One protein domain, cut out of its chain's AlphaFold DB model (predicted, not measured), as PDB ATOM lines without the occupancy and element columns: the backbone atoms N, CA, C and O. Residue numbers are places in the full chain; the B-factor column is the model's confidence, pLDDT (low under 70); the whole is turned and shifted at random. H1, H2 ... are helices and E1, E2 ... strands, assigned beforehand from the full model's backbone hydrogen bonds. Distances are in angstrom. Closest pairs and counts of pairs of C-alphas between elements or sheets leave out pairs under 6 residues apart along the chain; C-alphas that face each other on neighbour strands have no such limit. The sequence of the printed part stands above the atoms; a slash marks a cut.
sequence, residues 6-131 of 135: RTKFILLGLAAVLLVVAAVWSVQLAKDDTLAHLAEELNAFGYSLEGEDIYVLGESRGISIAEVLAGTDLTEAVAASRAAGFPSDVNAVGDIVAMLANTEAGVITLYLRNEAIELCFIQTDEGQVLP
ATOM      1  N   ARG A   6     186.896 188.323 109.322       55.00
ATOM      2  CA  ARG A   6     187.770 189.292 110.009       55.00
ATOM      3  C   ARG A   6     186.996 190.274 110.894       55.00
ATOM      4  O   ARG A   6     187.395 190.513 112.024       55.00
ATOM      5  N   THR A   7     185.872 190.801 110.415       49.59
ATOM      6  CA  THR A   7     185.016 191.733 111.165       49.59
ATOM      7  C   THR A   7     184.350 191.044 112.358       49.59
ATOM      8  O   THR A   7     184.240 191.646 113.418       49.59
ATOM      9  N   LYS A   8     183.975 189.763 112.221       50.34
ATOM     10  CA  LYS A   8     183.452 188.959 113.341       50.34
ATOM     11  C   LYS A   8     184.511 188.718 114.418       50.34
ATOM     12  O   LYS A   8     184.202 188.866 115.592       50.34
ATOM     13  N   PHE A   9     185.750 188.408 114.029       49.72
ATOM     14  CA  PHE A   9     186.859 188.234 114.978       49.72
ATOM     15  C   PHE A   9     187.240 189.539 115.692       49.72
ATOM     16  O   PHE A   9     187.499 189.516 116.890       49.72
ATOM     17  N   ILE A  10     187.214 190.680 114.994       62.59
ATOM     18  CA  ILE A  10     187.475 191.998 115.598       62.59
ATOM     19  C   ILE A  10     186.374 192.367 116.603       62.59
ATOM     20  O   ILE A  10     186.676 192.799 117.712       62.59
ATOM     21  N   LEU A  11     185.105 192.147 116.247       58.09
ATOM     22  CA  LEU A  11     183.974 192.388 117.148       58.09
ATOM     23  C   LEU A  11     183.993 191.454 118.366       58.09
ATOM     24  O   LEU A  11     183.710 191.906 119.470       58.09
ATOM     25  N   LEU A  12     184.370 190.183 118.190       57.25
ATOM     26  CA  LEU A  12     184.534 189.230 119.295       57.25
ATOM     27  C   LEU A  12     185.669 189.634 120.244       57.25
ATOM     28  O   LEU A  12     185.498 189.552 121.457       57.25
ATOM     29  N   GLY A  13     186.796 190.116 119.713       65.06
ATOM     30  CA  GLY A  13     187.893 190.638 120.530       65.06
ATOM     31  C   GLY A  13     187.476 191.861 121.349       65.06
ATOM     32  O   GLY A  13     187.749 191.924 122.543       65.06
ATOM     33  N   LEU A  14     186.747 192.797 120.732       55.31
ATOM     34  CA  LEU A  14     186.222 193.981 121.417       55.31
ATOM     35  C   LEU A  14     185.203 193.609 122.507       55.31
ATOM     36  O   LEU A  14     185.250 194.152 123.605       55.31
ATOM     37  N   ALA A  15     184.311 192.656 122.226       57.41
ATOM     38  CA  ALA A  15     183.324 192.173 123.187       57.41
ATOM     39  C   ALA A  15     183.977 191.472 124.391       57.41
ATOM     40  O   ALA A  15     183.548 191.681 125.521       57.41
ATOM     41  N   ALA A  16     185.042 190.694 124.174       58.16
ATOM     42  CA  ALA A  16     185.796 190.067 125.257       58.16
ATOM     43  C   ALA A  16     186.508 191.107 126.138       58.16
ATOM     44  O   ALA A  16     186.481 190.995 127.360       58.16
ATOM     45  N   VAL A  17     187.088 192.152 125.539       63.50
ATOM     46  CA  VAL A  17     187.714 193.257 126.288       63.50
ATOM     47  C   VAL A  17     186.673 194.033 127.094       63.50
ATOM     48  O   VAL A  17     186.903 194.312 128.268       63.50
ATOM     49  N   LEU A  18     185.506 194.323 126.512       67.25
ATOM     50  CA  LEU A  18     184.400 194.966 127.226       67.25
ATOM     51  C   LEU A  18     183.871 194.098 128.373       67.25
ATOM     52  O   LEU A  18     183.573 194.642 129.427       67.25
ATOM     53  N   LEU A  19     183.811 192.771 128.213       64.94
ATOM     54  CA  LEU A  19     183.439 191.857 129.297       64.94
ATOM     55  C   LEU A  19     184.465 191.835 130.430       64.94
ATOM     56  O   LEU A  19     184.073 191.794 131.588       64.94
ATOM     57  N   VAL A  20     185.764 191.894 130.128       63.38
ATOM     58  CA  VAL A  20     186.813 191.954 131.160       63.38
ATOM     59  C   VAL A  20     186.767 193.289 131.907       63.38
ATOM     60  O   VAL A  20     186.839 193.301 133.132       63.38
ATOM     61  N   VAL A  21     186.579 194.406 131.198       61.56
ATOM     62  CA  VAL A  21     186.418 195.733 131.822       61.56
ATOM     63  C   VAL A  21     185.138 195.790 132.656       61.56
ATOM     64  O   VAL A  21     185.173 196.252 133.792       61.56
ATOM     65  N   ALA A  22     184.031 195.256 132.135       53.44
ATOM     66  CA  ALA A  22     182.774 195.156 132.862       53.44
ATOM     67  C   ALA A  22     182.877 194.220 134.069       53.44
ATOM     68  O   ALA A  22     182.255 194.510 135.074       53.44
ATOM     69  N   ALA A  23     183.668 193.145 134.026       53.66
ATOM     70  CA  ALA A  23     183.879 192.269 135.178       53.66
ATOM     71  C   ALA A  23     184.708 192.956 136.272       53.66
ATOM     72  O   ALA A  23     184.368 192.856 137.444       53.66
ATOM     73  N   VAL A  24     185.753 193.704 135.902       56.06
ATOM     74  CA  VAL A  24     186.553 194.480 136.865       56.06
ATOM     75  C   VAL A  24     185.710 195.588 137.496       56.06
ATOM     76  O   VAL A  24     185.698 195.726 138.716       56.06
ATOM     77  N   TRP A  25     184.940 196.324 136.692       45.78
ATOM     78  CA  TRP A  25     183.991 197.310 137.209       45.78
ATOM     79  C   TRP A  25     182.824 196.682 137.958       45.78
ATOM     80  O   TRP A  25     182.403 197.259 138.940       45.78
ATOM     81  N   SER A  26     182.333 195.505 137.575       46.59
ATOM     82  CA  SER A  26     181.263 194.807 138.293       46.59
ATOM     83  C   SER A  26     181.741 194.292 139.639       46.59
ATOM     84  O   SER A  26     180.944 194.274 140.557       46.59
ATOM     85  N   VAL A  27     183.005 193.891 139.786       53.41
ATOM     86  CA  VAL A  27     183.564 193.525 141.095       53.41
ATOM     87  C   VAL A  27     183.768 194.770 141.955       53.41
ATOM     88  O   VAL A  27     183.542 194.709 143.156       53.41
ATOM     89  N   GLN A  28     184.164 195.899 141.362       52.75
ATOM     90  CA  GLN A  28     184.292 197.167 142.083       52.75
ATOM     91  C   GLN A  28     182.918 197.725 142.498       52.75
ATOM     92  O   GLN A  28     182.750 198.099 143.645       52.75
ATOM     93  N   LEU A  29     181.932 197.695 141.595       50.62
ATOM     94  CA  LEU A  29     180.546 198.116 141.819       50.62
ATOM     95  C   LEU A  29     179.809 197.168 142.759       50.62
ATOM     96  O   LEU A  29     179.090 197.640 143.619       50.62
ATOM     97  N   ALA A  30     180.000 195.851 142.642       52.25
ATOM     98  CA  ALA A  30     179.432 194.899 143.593       52.25
ATOM     99  C   ALA A  30     180.053 195.073 144.978       52.25
ATOM    100  O   ALA A  30     179.357 194.902 145.967       52.25
ATOM    101  N   LYS A  31     181.338 195.442 145.067       55.31
ATOM    102  CA  LYS A  31     181.954 195.833 146.337       55.31
ATOM    103  C   LYS A  31     181.352 197.134 146.854       55.31
ATOM    104  O   LYS A  31     180.933 197.130 147.994       55.31
ATOM    105  N   ASP A  32     181.226 198.181 146.042       61.28
ATOM    106  CA  ASP A  32     180.584 199.441 146.455       61.28
ATOM    107  C   ASP A  32     179.126 199.241 146.899       61.28
ATOM    108  O   ASP A  32     178.756 199.706 147.968       61.28
ATOM    109  N   ASP A  33     178.316 198.483 146.151       65.00
ATOM    110  CA  ASP A  33     176.929 198.165 146.523       65.00
ATOM    111  C   ASP A  33     176.869 197.304 147.791       65.00
ATOM    112  O   ASP A  33     176.032 197.542 148.657       65.00
ATOM    113  N   THR A  34     177.763 196.318 147.938       66.81
ATOM    114  CA  THR A  34     177.812 195.483 149.150       66.81
ATOM    115  C   THR A  34     178.248 196.311 150.354       66.81
ATOM    116  O   THR A  34     177.637 196.210 151.409       66.81
ATOM    117  N   LEU A  35     179.269 197.161 150.218       70.44
ATOM    118  CA  LEU A  35     179.753 198.028 151.291       70.44
ATOM    119  C   LEU A  35     178.720 199.097 151.656       70.44
ATOM    120  O   LEU A  35     178.498 199.336 152.836       70.44
ATOM    121  N   ALA A  36     178.041 199.691 150.673       71.50
ATOM    122  CA  ALA A  36     176.948 200.629 150.909       71.50
ATOM    123  C   ALA A  36     175.767 199.953 151.619       71.50
ATOM    124  O   ALA A  36     175.203 200.527 152.546       71.50
ATOM    125  N   HIS A  37     175.430 198.717 151.238       75.31
ATOM    126  CA  HIS A  37     174.391 197.942 151.908       75.31
ATOM    127  C   HIS A  37     174.778 197.580 153.347       75.31
ATOM    128  O   HIS A  37     173.970 197.737 154.256       75.31
ATOM    129  N   LEU A  38     176.030 197.172 153.578       74.38
ATOM    130  CA  LEU A  38     176.553 196.914 154.921       74.38
ATOM    131  C   LEU A  38     176.554 198.188 155.771       74.38
ATOM    132  O   LEU A  38     176.160 198.145 156.930       74.38
ATOM    133  N   ALA A  39     176.955 199.326 155.203       74.56
ATOM    134  CA  ALA A  39     176.890 200.614 155.881       74.56
ATOM    135  C   ALA A  39     175.441 200.971 156.246       74.56
ATOM    136  O   ALA A  39     175.190 201.389 157.369       74.56
ATOM    137  N   GLU A  40     174.470 200.741 155.358       78.31
ATOM    138  CA  GLU A  40     173.045 200.938 155.648       78.31
ATOM    139  C   GLU A  40     172.542 200.010 156.768       78.31
ATOM    140  O   GLU A  40     171.861 200.475 157.685       78.31
ATOM    141  N   GLU A  41     172.922 198.728 156.751       76.88
ATOM    142  CA  GLU A  41     172.601 197.782 157.825       76.88
ATOM    143  C   GLU A  41     173.215 198.212 159.162       76.88
ATOM    144  O   GLU A  41     172.521 198.211 160.174       76.88
ATOM    145  N   LEU A  42     174.481 198.642 159.182       77.00
ATOM    146  CA  LEU A  42     175.132 199.165 160.387       77.00
ATOM    147  C   LEU A  42     174.487 200.477 160.849       77.00
ATOM    148  O   LEU A  42     174.275 200.676 162.045       77.00
ATOM    149  N   ASN A  43     174.091 201.351 159.927       77.69
ATOM    150  CA  ASN A  43     173.406 202.598 160.254       77.69
ATOM    151  C   ASN A  43     172.022 202.345 160.871       77.69
ATOM    152  O   ASN A  43     171.570 203.127 161.709       77.69
ATOM    153  N   ALA A  44     171.374 201.219 160.554       80.06
ATOM    154  CA  ALA A  44     170.148 200.795 161.229       80.06
ATOM    155  C   ALA A  44     170.360 200.492 162.727       80.06
ATOM    156  O   ALA A  44     169.420 200.620 163.512       80.06
ATOM    157  N   PHE A  45     171.589 200.160 163.140       73.38
ATOM    158  CA  PHE A  45     171.980 200.020 164.549       73.38
ATOM    159  C   PHE A  45     172.369 201.354 165.213       73.38
ATOM    160  O   PHE A  45     172.730 201.361 166.386       73.38
ATOM    161  N   GLY A  46     172.262 202.484 164.506       75.00
ATOM    162  CA  GLY A  46     172.537 203.821 165.042       75.00
ATOM    163  C   GLY A  46     173.920 204.381 164.708       75.00
ATOM    164  O   GLY A  46     174.281 205.436 165.228       75.00
ATOM    165  N   TYR A  47     174.681 203.711 163.841       76.25
ATOM    166  CA  TYR A  47     175.956 204.222 163.340       76.25
ATOM    167  C   TYR A  47     175.752 205.190 162.156       76.25
ATOM    168  O   TYR A  47     174.667 205.281 161.582       76.25
ATOM    169  N   SER A  48     176.786 205.967 161.827       75.19
ATOM    170  CA  SER A  48     176.813 206.855 160.657       75.19
ATOM    171  C   SER A  48     178.063 206.550 159.841       75.19
ATOM    172  O   SER A  48     179.038 207.293 159.898       75.19
ATOM    173  N   LEU A  49     178.033 205.419 159.143       73.06
ATOM    174  CA  LEU A  49     179.117 204.898 158.321       73.06
ATOM    175  C   LEU A  49     178.805 205.072 156.843       73.06
ATOM    176  O   LEU A  49     177.652 204.936 156.417       73.06
ATOM    177  N   GLU A  50     179.854 205.321 156.070       75.19
ATOM    178  CA  GLU A  50     179.838 205.272 154.615       75.19
ATOM    179  C   GLU A  50     180.621 204.042 154.128       75.19
ATOM    180  O   GLU A  50     181.419 203.452 154.858       75.19
ATOM    181  N   GLY A  51     180.410 203.625 152.875       67.00
ATOM    182  CA  GLY A  51     181.131 202.474 152.308       67.00
ATOM    183  C   GLY A  51     182.659 202.650 152.320       67.00
ATOM    184  O   GLY A  51     183.392 201.665 152.362       67.00
ATOM    185  N   GLU A  52     183.136 203.898 152.345       71.75
ATOM    186  CA  GLU A  52     184.555 204.268 152.429       71.75
ATOM    187  C   GLU A  52     185.172 204.009 153.816       71.75
ATOM    188  O   GLU A  52     186.389 203.829 153.923       71.75
ATOM    189  N   ASP A  53     184.344 203.939 154.863       72.25
ATOM    190  CA  ASP A  53     184.766 203.639 156.236       72.25
ATOM    191  C   ASP A  53     184.924 202.130 156.483       72.25
ATOM    192  O   ASP A  53     185.387 201.720 157.554       72.25
ATOM    193  N   ILE A  54     184.553 201.301 155.496       74.88
ATOM    194  CA  ILE A  54     184.626 199.843 155.556       74.88
ATOM    195  C   ILE A  54     185.835 199.331 154.762       74.88
ATOM    196  O   ILE A  54     185.941 199.440 153.541       74.88
ATOM    197  N   TYR A  55     186.743 198.677 155.473       73.44
ATOM    198  CA  TYR A  55     187.986 198.120 154.968       73.44
ATOM    199  C   TYR A  55     187.910 196.600 154.869       73.44
ATOM    200  O   TYR A  55     187.711 195.903 155.862       73.44
ATOM    201  N   VAL A  56     188.154 196.055 153.679       77.25
ATOM    202  CA  VAL A  56     188.253 194.603 153.480       77.25
ATOM    203  C   VAL A  56     189.645 194.118 153.894       77.25
ATOM    204  O   VAL A  56     190.643 194.490 153.278       77.25
ATOM    205  N   LEU A  57     189.715 193.262 154.915       72.00
ATOM    206  CA  LEU A  57     190.966 192.671 155.406       72.00
ATOM    207  C   LEU A  57     191.456 191.526 154.525       72.00
ATOM    208  O   LEU A  57     192.659 191.347 154.334       72.00
ATOM    209  N   GLY A  58     190.529 190.729 154.000       73.50
ATOM    210  CA  GLY A  58     190.868 189.573 153.188       73.50
ATOM    211  C   GLY A  58     189.688 188.649 152.951       73.50
ATOM    212  O   GLY A  58     188.653 188.733 153.607       73.50
ATOM    213  N   GLU A  59     189.880 187.748 151.999       80.62
ATOM    214  CA  GLU A  59     188.926 186.711 151.625       80.62
ATOM    215  C   GLU A  59     189.607 185.351 151.780       80.62
ATOM    216  O   GLU A  59     190.748 185.161 151.355       80.62
ATOM    217  N   SER A  60     188.914 184.405 152.400       78.88
ATOM    218  CA  SER A  60     189.351 183.027 152.572       78.88
ATOM    219  C   SER A  60     188.237 182.086 152.149       78.88
ATOM    220  O   SER A  60     187.104 182.228 152.588       78.88
ATOM    221  N   ARG A  61     188.551 181.115 151.293       85.62
ATOM    222  CA  ARG A  61     187.544 180.236 150.691       85.62
ATOM    223  C   ARG A  61     187.589 178.838 151.264       85.62
ATOM    224  O   ARG A  61     188.673 178.288 151.455       85.62
ATOM    225  N   GLY A  62     186.411 178.252 151.455       82.94
ATOM    226  CA  GLY A  62     186.260 176.872 151.910       82.94
ATOM    227  C   GLY A  62     186.843 176.603 153.298       82.94
ATOM    228  O   GLY A  62     187.249 175.473 153.560       82.94
ATOM    229  N   ILE A  63     186.882 177.617 154.166       84.69
ATOM    230  CA  ILE A  63     187.301 177.488 155.568       84.69
ATOM    231  C   ILE A  63     186.263 178.126 156.496       84.69
ATOM    232  O   ILE A  63     185.329 178.784 156.035       84.69
ATOM    233  N   SER A  64     186.386 177.892 157.798       85.88
ATOM    234  CA  SER A  64     185.517 178.493 158.818       85.88
ATOM    235  C   SER A  64     186.127 179.760 159.437       85.88
ATOM    236  O   SER A  64     187.337 179.972 159.377       85.88
ATOM    237  N   ILE A  65     185.308 180.605 160.076       80.50
ATOM    238  CA  ILE A  65     185.797 181.804 160.790       80.50
ATOM    239  C   ILE A  65     186.728 181.403 161.944       80.50
ATOM    240  O   ILE A  65     187.750 182.048 162.170       80.50
ATOM    241  N   ALA A  66     186.418 180.305 162.637       82.06
ATOM    242  CA  ALA A  66     187.269 179.752 163.686       82.06
ATOM    243  C   ALA A  66     188.662 179.351 163.167       82.06
ATOM    244  O   ALA A  66     189.649 179.492 163.886       82.06
ATOM    245  N   GLU A  67     188.761 178.888 161.918       82.56
ATOM    246  CA  GLU A  67     190.047 178.608 161.268       82.56
ATOM    247  C   GLU A  67     190.756 179.878 160.789       82.56
ATOM    248  O   GLU A  67     191.975 179.972 160.926       82.56
ATOM    249  N   VAL A  68     190.016 180.872 160.276       78.75
ATOM    250  CA  VAL A  68     190.569 182.198 159.927       78.75
ATOM    251  C   VAL A  68     191.222 182.847 161.151       78.75
ATOM    252  O   VAL A  68     192.285 183.454 161.038       78.75
ATOM    253  N   LEU A  69     190.605 182.693 162.323       75.25
ATOM    254  CA  LEU A  69     191.026 183.287 163.595       75.25
ATOM    255  C   LEU A  69     191.652 182.262 164.542       75.25
ATOM    256  O   LEU A  69     191.536 182.380 165.763       75.25
ATOM    257  N   ALA A  70     192.301 181.235 163.987       75.19
ATOM    258  CA  ALA A  70     192.862 180.138 164.762       75.19
ATOM    259  C   ALA A  70     193.740 180.648 165.923       75.19
ATOM    260  O   ALA A  70     194.779 181.274 165.715       75.19
ATOM    261  N   GLY A  71     193.330 180.339 167.159       66.56
ATOM    262  CA  GLY A  71     194.034 180.737 168.384       66.56
ATOM    263  C   GLY A  71     193.484 181.981 169.091       66.56
ATOM    264  O   GLY A  71     194.002 182.333 170.148       66.56
ATOM    265  N   THR A  72     192.437 182.616 168.561       72.44
ATOM    266  CA  THR A  72     191.717 183.719 169.215       72.44
ATOM    267  C   THR A  72     190.475 183.202 169.941       72.44
ATOM    268  O   THR A  72     189.758 182.346 169.425       72.44
ATOM    269  N   ASP A  73     190.205 183.722 171.141       75.00
ATOM    270  CA  ASP A  73     188.942 183.450 171.830       75.00
ATOM    271  C   ASP A  73     187.819 184.277 171.190       75.00
ATOM    272  O   ASP A  73     187.819 185.504 171.251       75.00
ATOM    273  N   LEU A  74     186.877 183.589 170.546       78.00
ATOM    274  CA  LEU A  74     185.730 184.201 169.874       78.00
ATOM    275  C   LEU A  74     184.476 184.205 170.750       78.00
ATOM    276  O   LEU A  74     183.418 184.605 170.279       78.00
ATOM    277  N   THR A  75     184.557 183.745 172.001       83.38
ATOM    278  CA  THR A  75     183.382 183.562 172.863       83.38
ATOM    279  C   THR A  75     182.621 184.871 173.069       83.38
ATOM    280  O   THR A  75     181.404 184.906 172.888       83.38
ATOM    281  N   GLU A  76     183.330 185.957 173.384       78.56
ATOM    282  CA  GLU A  76     182.725 187.280 173.586       78.56
ATOM    283  C   GLU A  76     182.208 187.878 172.272       78.56
ATOM    284  O   GLU A  76     181.078 188.358 172.220       78.56
ATOM    285  N   ALA A  77     182.972 187.751 171.183       81.25
ATOM    286  CA  ALA A  77     182.565 188.195 169.849       81.25
ATOM    287  C   ALA A  77     181.292 187.489 169.356       81.25
ATOM    288  O   ALA A  77     180.386 188.127 168.824       81.25
ATOM    289  N   VAL A  78     181.189 186.174 169.566       86.12
ATOM    290  CA  VAL A  78     179.999 185.380 169.230       86.12
ATOM    291  C   VAL A  78     178.819 185.774 170.111       86.12
ATOM    292  O   VAL A  78     177.701 185.881 169.612       86.12
ATOM    293  N   ALA A  79     179.038 186.003 171.408       86.62
ATOM    294  CA  ALA A  79     177.978 186.437 172.313       86.62
ATOM    295  C   ALA A  79     177.425 187.817 171.919       86.62
ATOM    296  O   ALA A  79     176.209 187.968 171.792       86.62
ATOM    297  N   ALA A  80     178.306 188.784 171.656       82.38
ATOM    298  CA  ALA A  80     177.957 190.117 171.172       82.38
ATOM    299  C   ALA A  80     177.225 190.059 169.823       82.38
ATOM    300  O   ALA A  80     176.156 190.641 169.656       82.38
ATOM    301  N   SER A  81     177.746 189.281 168.877       87.06
ATOM    302  CA  SER A  81     177.138 189.145 167.555       87.06
ATOM    303  C   SER A  81     175.747 188.508 167.605       87.06
ATOM    304  O   SER A  81     174.824 188.995 166.950       87.06
ATOM    305  N   ARG A  82     175.537 187.491 168.448       87.81
ATOM    306  CA  ARG A  82     174.204 186.905 168.660       87.81
ATOM    307  C   ARG A  82     173.244 187.856 169.353       87.81
ATOM    308  O   ARG A  82     172.062 187.856 169.022       87.81
ATOM    309  N   ALA A  83     173.730 188.654 170.303       86.19
ATOM    310  CA  ALA A  83     172.918 189.667 170.970       86.19
ATOM    311  C   ALA A  83     172.440 190.751 169.988       86.19
ATOM    312  O   ALA A  83     171.303 191.203 170.098       86.19
ATOM    313  N   ALA A  84     173.252 191.078 168.978       81.44
ATOM    314  CA  ALA A  84     172.867 191.953 167.871       81.44
ATOM    315  C   ALA A  84     171.948 191.282 166.820       81.44
ATOM    316  O   ALA A  84     171.454 191.954 165.919       81.44
ATOM    317  N   GLY A  85     171.675 189.974 166.940       84.44
ATOM    318  CA  GLY A  85     170.725 189.244 166.090       84.44
ATOM    319  C   GLY A  85     171.340 188.453 164.932       84.44
ATOM    320  O   GLY A  85     170.595 187.924 164.105       84.44
ATOM    321  N   PHE A  86     172.667 188.330 164.869       86.81
ATOM    322  CA  PHE A  86     173.353 187.570 163.820       86.81
ATOM    323  C   PHE A  86     173.459 186.069 164.153       86.81
ATOM    324  O   PHE A  86     173.345 185.679 165.321       86.81
ATOM    325  N   PRO A  87     173.683 185.193 163.151       88.31
ATOM    326  CA  PRO A  87     173.730 183.746 163.380       88.31
ATOM    327  C   PRO A  87     174.954 183.306 164.213       88.31
ATOM    328  O   PRO A  87     174.840 182.474 165.125       88.31
ATOM    329  N   SER A  88     176.116 183.901 163.926       88.56
ATOM    330  CA  SER A  88     177.396 183.684 164.611       88.56
ATOM    331  C   SER A  88     177.839 182.217 164.665       88.56
ATOM    332  O   SER A  88     178.356 181.748 165.684       88.56
ATOM    333  N   ASP A  89     177.631 181.463 163.584       89.62
ATOM    334  CA  ASP A  89     178.179 180.119 163.415       89.62
ATOM    335  C   ASP A  89     179.616 180.184 162.880       89.62
ATOM    336  O   ASP A  89     179.896 180.072 161.687       89.62
ATOM    337  N   VAL A  90     180.560 180.348 163.806       86.56
ATOM    338  CA  VAL A  90     181.993 180.457 163.487       86.56
ATOM    339  C   VAL A  90     182.627 179.149 163.006       86.56
ATOM    340  O   VAL A  90     183.743 179.184 162.490       86.56
ATOM    341  N   ASN A  91     181.943 178.010 163.160       89.38
ATOM    342  CA  ASN A  91     182.441 176.698 162.731       89.38
ATOM    343  C   ASN A  91     181.914 176.299 161.346       89.38
ATOM    344  O   ASN A  91     182.379 175.313 160.770       89.38
ATOM    345  N   ALA A  92     180.946 177.042 160.803       88.00
ATOM    346  CA  ALA A  92     180.435 176.798 159.469       88.00
ATOM    347  C   ALA A  92     181.509 177.101 158.416       88.00
ATOM    348  O   ALA A  92     182.093 178.185 158.377       88.00
ATOM    349  N   VAL A  93     181.739 176.136 157.528       90.00
ATOM    350  CA  VAL A  93     182.655 176.284 156.395       90.00
ATOM    351  C   VAL A  93     181.958 177.048 155.271       90.00
ATOM    352  O   VAL A  93     180.805 176.763 154.932       90.00
ATOM    353  N   GLY A  94     182.664 177.999 154.667       86.56
ATOM    354  CA  GLY A  94     182.177 178.742 153.511       86.56
ATOM    355  C   GLY A  94     183.232 179.677 152.940       86.56
ATOM    356  O   GLY A  94     184.421 179.552 153.239       86.56
ATOM    357  N   ASP A  95     182.785 180.608 152.107       86.50
ATOM    358  CA  ASP A  95     183.621 181.707 151.640       86.50
ATOM    359  C   ASP A  95     183.537 182.848 152.650       86.50
ATOM    360  O   ASP A  95     182.501 183.499 152.781       86.50
ATOM    361  N   ILE A  96     184.616 183.033 153.407       83.75
ATOM    362  CA  ILE A  96     184.725 184.008 154.485       83.75
ATOM    363  C   ILE A  96     185.371 185.287 153.969       83.75
ATOM    364  O   ILE A  96     186.496 185.265 153.472       83.75
ATOM    365  N   VAL A  97     184.700 186.418 154.150       82.69
ATOM    366  CA  VAL A  97     185.267 187.747 153.903       82.69
ATOM    367  C   VAL A  97     185.339 188.488 155.225       82.69
ATOM    368  O   VAL A  97     184.320 188.696 155.875       82.69
ATOM    369  N   ALA A  98     186.545 188.879 155.624       79.06
ATOM    370  CA  ALA A  98     186.771 189.679 156.818       79.06
ATOM    371  C   ALA A  98     186.814 191.163 156.443       79.06
ATOM    372  O   ALA A  98     187.519 191.557 155.507       79.06
ATOM    373  N   MET A  99     186.083 191.982 157.186       81.38
ATOM    374  CA  MET A  99     186.005 193.423 156.994       81.38
ATOM    375  C   MET A  99     186.043 194.148 158.344       81.38
ATOM    376  O   MET A  99     185.663 193.591 159.374       81.38
ATOM    377  N   LEU A 100     186.501 195.393 158.334       78.94
ATOM    378  CA  LEU A 100     186.497 196.298 159.480       78.94
ATOM    379  C   LEU A 100     185.767 197.573 159.095       78.94
ATOM    380  O   LEU A 100     186.027 198.090 158.020       78.94
ATOM    381  N   ALA A 101     184.934 198.113 159.971       74.38
ATOM    382  CA  ALA A 101     184.406 199.460 159.821       74.38
ATOM    383  C   ALA A 101     184.909 200.331 160.970       74.38
ATOM    384  O   ALA A 101     184.825 199.938 162.136       74.38
ATOM    385  N   ASN A 102     185.470 201.493 160.646       74.31
ATOM    386  CA  ASN A 102     185.933 202.424 161.668       74.31
ATOM    387  C   ASN A 102     184.795 203.360 162.082       74.31
ATOM    388  O   ASN A 102     184.170 203.973 161.226       74.31
ATOM    389  N   THR A 103     184.539 203.490 163.382       72.94
ATOM    390  CA  THR A 103     183.463 204.330 163.925       72.94
ATOM    391  C   THR A 103     184.000 205.228 165.037       72.94
ATOM    392  O   THR A 103     185.061 204.963 165.596       72.94
ATOM    393  N   GLU A 104     183.251 206.263 165.419       74.19
ATOM    394  CA  GLU A 104     183.628 207.108 166.564       74.19
ATOM    395  C   GLU A 104     183.631 206.353 167.905       74.19
ATOM    396  O   GLU A 104     184.344 206.748 168.821       74.19
ATOM    397  N   ALA A 105     182.855 205.270 168.025       69.06
ATOM    398  CA  ALA A 105     182.754 204.464 169.244       69.06
ATOM    399  C   ALA A 105     183.794 203.326 169.318       69.06
ATOM    400  O   ALA A 105     183.889 202.632 170.334       69.06
ATOM    401  N   GLY A 106     184.556 203.110 168.243       77.00
ATOM    402  CA  GLY A 106     185.536 202.035 168.123       77.00
ATOM    403  C   GLY A 106     185.509 201.360 166.754       77.00
ATOM    404  O   GLY A 106     184.971 201.888 165.778       77.00
ATOM    405  N   VAL A 107     186.079 200.160 166.678       79.19
ATOM    406  CA  VAL A 107     186.213 199.407 165.424       79.19
ATOM    407  C   VAL A 107     185.187 198.284 165.381       79.19
ATOM    408  O   VAL A 107     185.199 197.376 166.212       79.19
ATOM    409  N   ILE A 108     184.319 198.312 164.375       81.62
ATOM    410  CA  ILE A 108     183.416 197.206 164.072       81.62
ATOM    411  C   ILE A 108     184.176 196.172 163.249       81.62
ATOM    412  O   ILE A 108     184.823 196.501 162.259       81.62
ATOM    413  N   THR A 109     184.072 194.908 163.639       81.75
ATOM    414  CA  THR A 109     184.618 193.783 162.882       81.75
ATOM    415  C   THR A 109     183.481 192.937 162.329       81.75
ATOM    416  O   THR A 109     182.593 192.519 163.072       81.75
ATOM    417  N   LEU A 110     183.530 192.674 161.023       84.25
ATOM    418  CA  LEU A 110     182.530 191.938 160.256       84.25
ATOM    419  C   LEU A 110     183.191 190.703 159.629       84.25
ATOM    420  O   LEU A 110     184.240 190.809 158.991       84.25
ATOM    421  N   TYR A 111     182.544 189.548 159.723       83.19
ATOM    422  CA  TYR A 111     182.857 188.378 158.910       83.19
ATOM    423  C   TYR A 111     181.614 187.969 158.142       83.19
ATOM    424  O   TYR A 111     180.605 187.563 158.726       83.19
ATOM    425  N   LEU A 112     181.708 188.056 156.823       85.25
ATOM    426  CA  LEU A 112     180.688 187.553 155.927       85.25
ATOM    427  C   LEU A 112     181.008 186.105 155.589       85.25
ATOM    428  O   LEU A 112     182.163 185.778 155.331       85.25
ATOM    429  N   ARG A 113     179.988 185.256 155.539       86.19
ATOM    430  CA  ARG A 113     180.059 183.898 155.010       86.19
ATOM    431  C   ARG A 113     179.107 183.791 153.832       86.19
ATOM    432  O   ARG A 113     177.907 183.989 153.992       86.19
ATOM    433  N   ASN A 114     179.634 183.451 152.659       85.56
ATOM    434  CA  ASN A 114     178.864 183.388 151.411       85.56
ATOM    435  C   ASN A 114     178.058 184.682 151.168       85.56
ATOM    436  O   ASN A 114     176.856 184.624 150.931       85.56
ATOM    437  N   GLU A 115     178.721 185.838 151.290       78.25
ATOM    438  CA  GLU A 115     178.139 187.175 151.057       78.25
ATOM    439  C   GLU A 115     177.092 187.640 152.094       78.25
ATOM    440  O   GLU A 115     176.560 188.736 151.960       78.25
ATOM    441  N   ALA A 116     176.834 186.875 153.162       80.69
ATOM    442  CA  ALA A 116     175.940 187.264 154.260       80.69
ATOM    443  C   ALA A 116     176.707 187.463 155.574       80.69
ATOM    444  O   ALA A 116     177.646 186.718 155.849       80.69
ATOM    445  N   ILE A 117     176.305 188.428 156.411       84.62
ATOM    446  CA  ILE A 117     176.938 188.652 157.720       84.62
ATOM    447  C   ILE A 117     176.723 187.426 158.615       84.62
ATOM    448  O   ILE A 117     175.597 187.067 158.957       84.62
ATOM    449  N   GLU A 118     177.825 186.802 159.022       87.50
ATOM    450  CA  GLU A 118     177.819 185.657 159.928       87.50
ATOM    451  C   GLU A 118     178.204 186.084 161.343       87.50
ATOM    452  O   GLU A 118     177.522 185.734 162.302       87.50
ATOM    453  N   LEU A 119     179.281 186.863 161.474       85.75
ATOM    454  CA  LEU A 119     179.783 187.368 162.749       85.75
ATOM    455  C   LEU A 119     180.000 188.876 162.647       85.75
ATOM    456  O   LEU A 119     180.628 189.348 161.706       85.75
ATOM    457  N   CYS A 120     179.501 189.624 163.624       85.88
ATOM    458  CA  CYS A 120     179.597 191.076 163.650       85.88
ATOM    459  C   CYS A 120     179.585 191.605 165.084       85.88
ATOM    460  O   CYS A 120     178.684 191.271 165.850       85.88
ATOM    461  N   PHE A 121     180.572 192.418 165.447       83.88
ATOM    462  CA  PHE A 121     180.705 192.996 166.787       83.88
ATOM    463  C   PHE A 121     181.492 194.305 166.734       83.88
ATOM    464  O   PHE A 121     182.276 194.518 165.808       83.88
ATOM    465  N   ILE A 122     181.310 195.162 167.739       81.75
ATOM    466  CA  ILE A 122     182.129 196.361 167.927       81.75
ATOM    467  C   ILE A 122     183.145 196.124 169.040       81.75
ATOM    468  O   ILE A 122     182.827 195.538 170.076       81.75
ATOM    469  N   GLN A 123     184.377 196.568 168.814       75.31
ATOM    470  CA  GLN A 123     185.398 196.658 169.842       75.31
ATOM    471  C   GLN A 123     185.629 198.133 170.166       75.31
ATOM    472  O   GLN A 123     186.029 198.901 169.289       75.31
ATOM    473  N   THR A 124     185.374 198.525 171.412       73.88
ATOM    474  CA  THR A 124     185.569 199.908 171.865       73.88
ATOM    475  C   THR A 124     187.052 200.217 172.074       73.88
ATOM    476  O   THR A 124     187.887 199.311 172.172       73.88
ATOM    477  N   ASP A 125     187.393 201.499 172.214       67.00
ATOM    478  CA  ASP A 125     188.760 201.939 172.539       67.00
ATOM    479  C   ASP A 125     189.274 201.399 173.887       67.00
ATOM    480  O   ASP A 125     190.481 201.302 174.115       67.00
ATOM    481  N   GLU A 126     188.363 201.002 174.781       67.06
ATOM    482  CA  GLU A 126     188.678 200.357 176.059       67.06
ATOM    483  C   GLU A 126     188.981 198.853 175.911       67.06
ATOM    484  O   GLU A 126     189.312 198.183 176.892       67.06
ATOM    485  N   GLY A 127     188.888 198.315 174.690       65.44
ATOM    486  CA  GLY A 127     189.113 196.906 174.373       65.44
ATOM    487  C   GLY A 127     187.938 195.993 174.723       65.44
ATOM    488  O   GLY A 127     188.114 194.777 174.765       65.44
ATOM    489  N   GLN A 128     186.755 196.553 174.990       74.38
ATOM    490  CA  GLN A 128     185.548 195.778 175.276       74.38
ATOM    491  C   GLN A 128     184.866 195.355 173.979       74.38
ATOM    492  O   GLN A 128     184.758 196.151 173.048       74.38
ATOM    493  N   VAL A 129     184.373 194.118 173.937       78.31
ATOM    494  CA  VAL A 129     183.583 193.597 172.817       78.31
ATOM    495  C   VAL A 129     182.102 193.721 173.151       78.31
ATOM    496  O   VAL A 129     181.622 193.098 174.098       78.31
ATOM    497  N   LEU A 130     181.380 194.527 172.375       80.75
ATOM    498  CA  LEU A 130     179.967 194.827 172.595       80.75
ATOM    499  C   LEU A 130     179.118 194.471 171.362       80.75
ATOM    500  O   LEU A 130     179.626 194.429 170.233       80.75
ATOM    501  N   PRO A 131     177.818 194.173 171.559       85.31
ATOM    502  CA  PRO A 131     176.870 194.083 170.458       85.31
ATOM    503  C   PRO A 131     176.724 195.432 169.748       85.31
ATOM    504  O   PRO A 131     176.866 196.495 170.352       85.31
TER     505      PRO A 131
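Overview. This is residues 6 to 131 of the 135 residues of an uncharacterized protein of Clostridia bacterium (UniProt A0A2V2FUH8). A long helix, H1, sticks out like a handle from a compact head, its residues 6 to 30 standing free. The head is a twisted sheet of four strands; the later part of H1 packs on one face of it, the short H2 is on the opposite face, and H3 sits beside the edge strand E4. The printed part has 126 residues, with three named helices and four named strands in the order H1 E1 H2 H3 E2 E3 E4; the sheet runs E1 E2 E3 E4, antiparallel throughout, and the class is mixed, helices and strands. The whole is loose, with a radius of gyration of the C-alphas of 18.2 A and spans of 66 by 31 by 21 A, the handle making the length.

Along the chain. Find C-alpha 6 at (187.770, 189.292, 110.009); from there H1, residues 6 to 44, runs 55.4 A to C-alpha 44 at (170.148, 200.795, 161.229). E1 follows at residues 54 to 64, 21.6 A long, and bends by 97 degrees at residue 61. Next come H2, residues 65 to 68, and H3, residues 75 to 83, 12.3 A long. E2, residues 93 to 103, covers 29.1 A, and E3, residues 106 to 113, 23.0 A. E4, residues 116 to 123, bends by 52 degrees at residue 119 and ends at C-alpha 123, (185.398, 196.658, 169.842).

Arrangement. Begin at the sheet, where E2, E3 and E4 form a meander, each strand the antiparallel neighbour of the one before; E2 and E3 are a hairpin, as are E3 and E4. Look for N 60 and O 96, 2.8 A, between E1 and E2; N 99 and O 110, 2.8 A, between E2 and E3; and N 109 and O 121, 2.8 A, between E3 and E4. H1 is on the sheet at a height of 7.6 A, only just over E3 alone, and slantwise to the strands, at 51 degrees to E3 on the local plane. The closest C-alphas of H1 and E1 are those of Leu 35 and Ile 54, 6.7 A apart. On the opposite face, H2 has a height over the sheet of 8.5 A. H3 stands at the sheet's level; its closest C-alpha to E4 is that of Ser 81, 5.0 A from that of Cys 120. H1 is apart from H2 and H3. Each O i to N i+4 pair of H1 and H3 is within hydrogen-bond range; H2 is too short for one.

Size, cuts and confidence. The C-alphas farthest apart are those of Arg 6 and Glu 126, 67.0 A. The printed part has no cut and no long link. Without residues 6 to 30, the body spans 32 by 30 by 21 A. Mean pLDDT of the printed part is 74.3; residues 6 to 34, 51, 71, 105 and 125 to 127 are under 70.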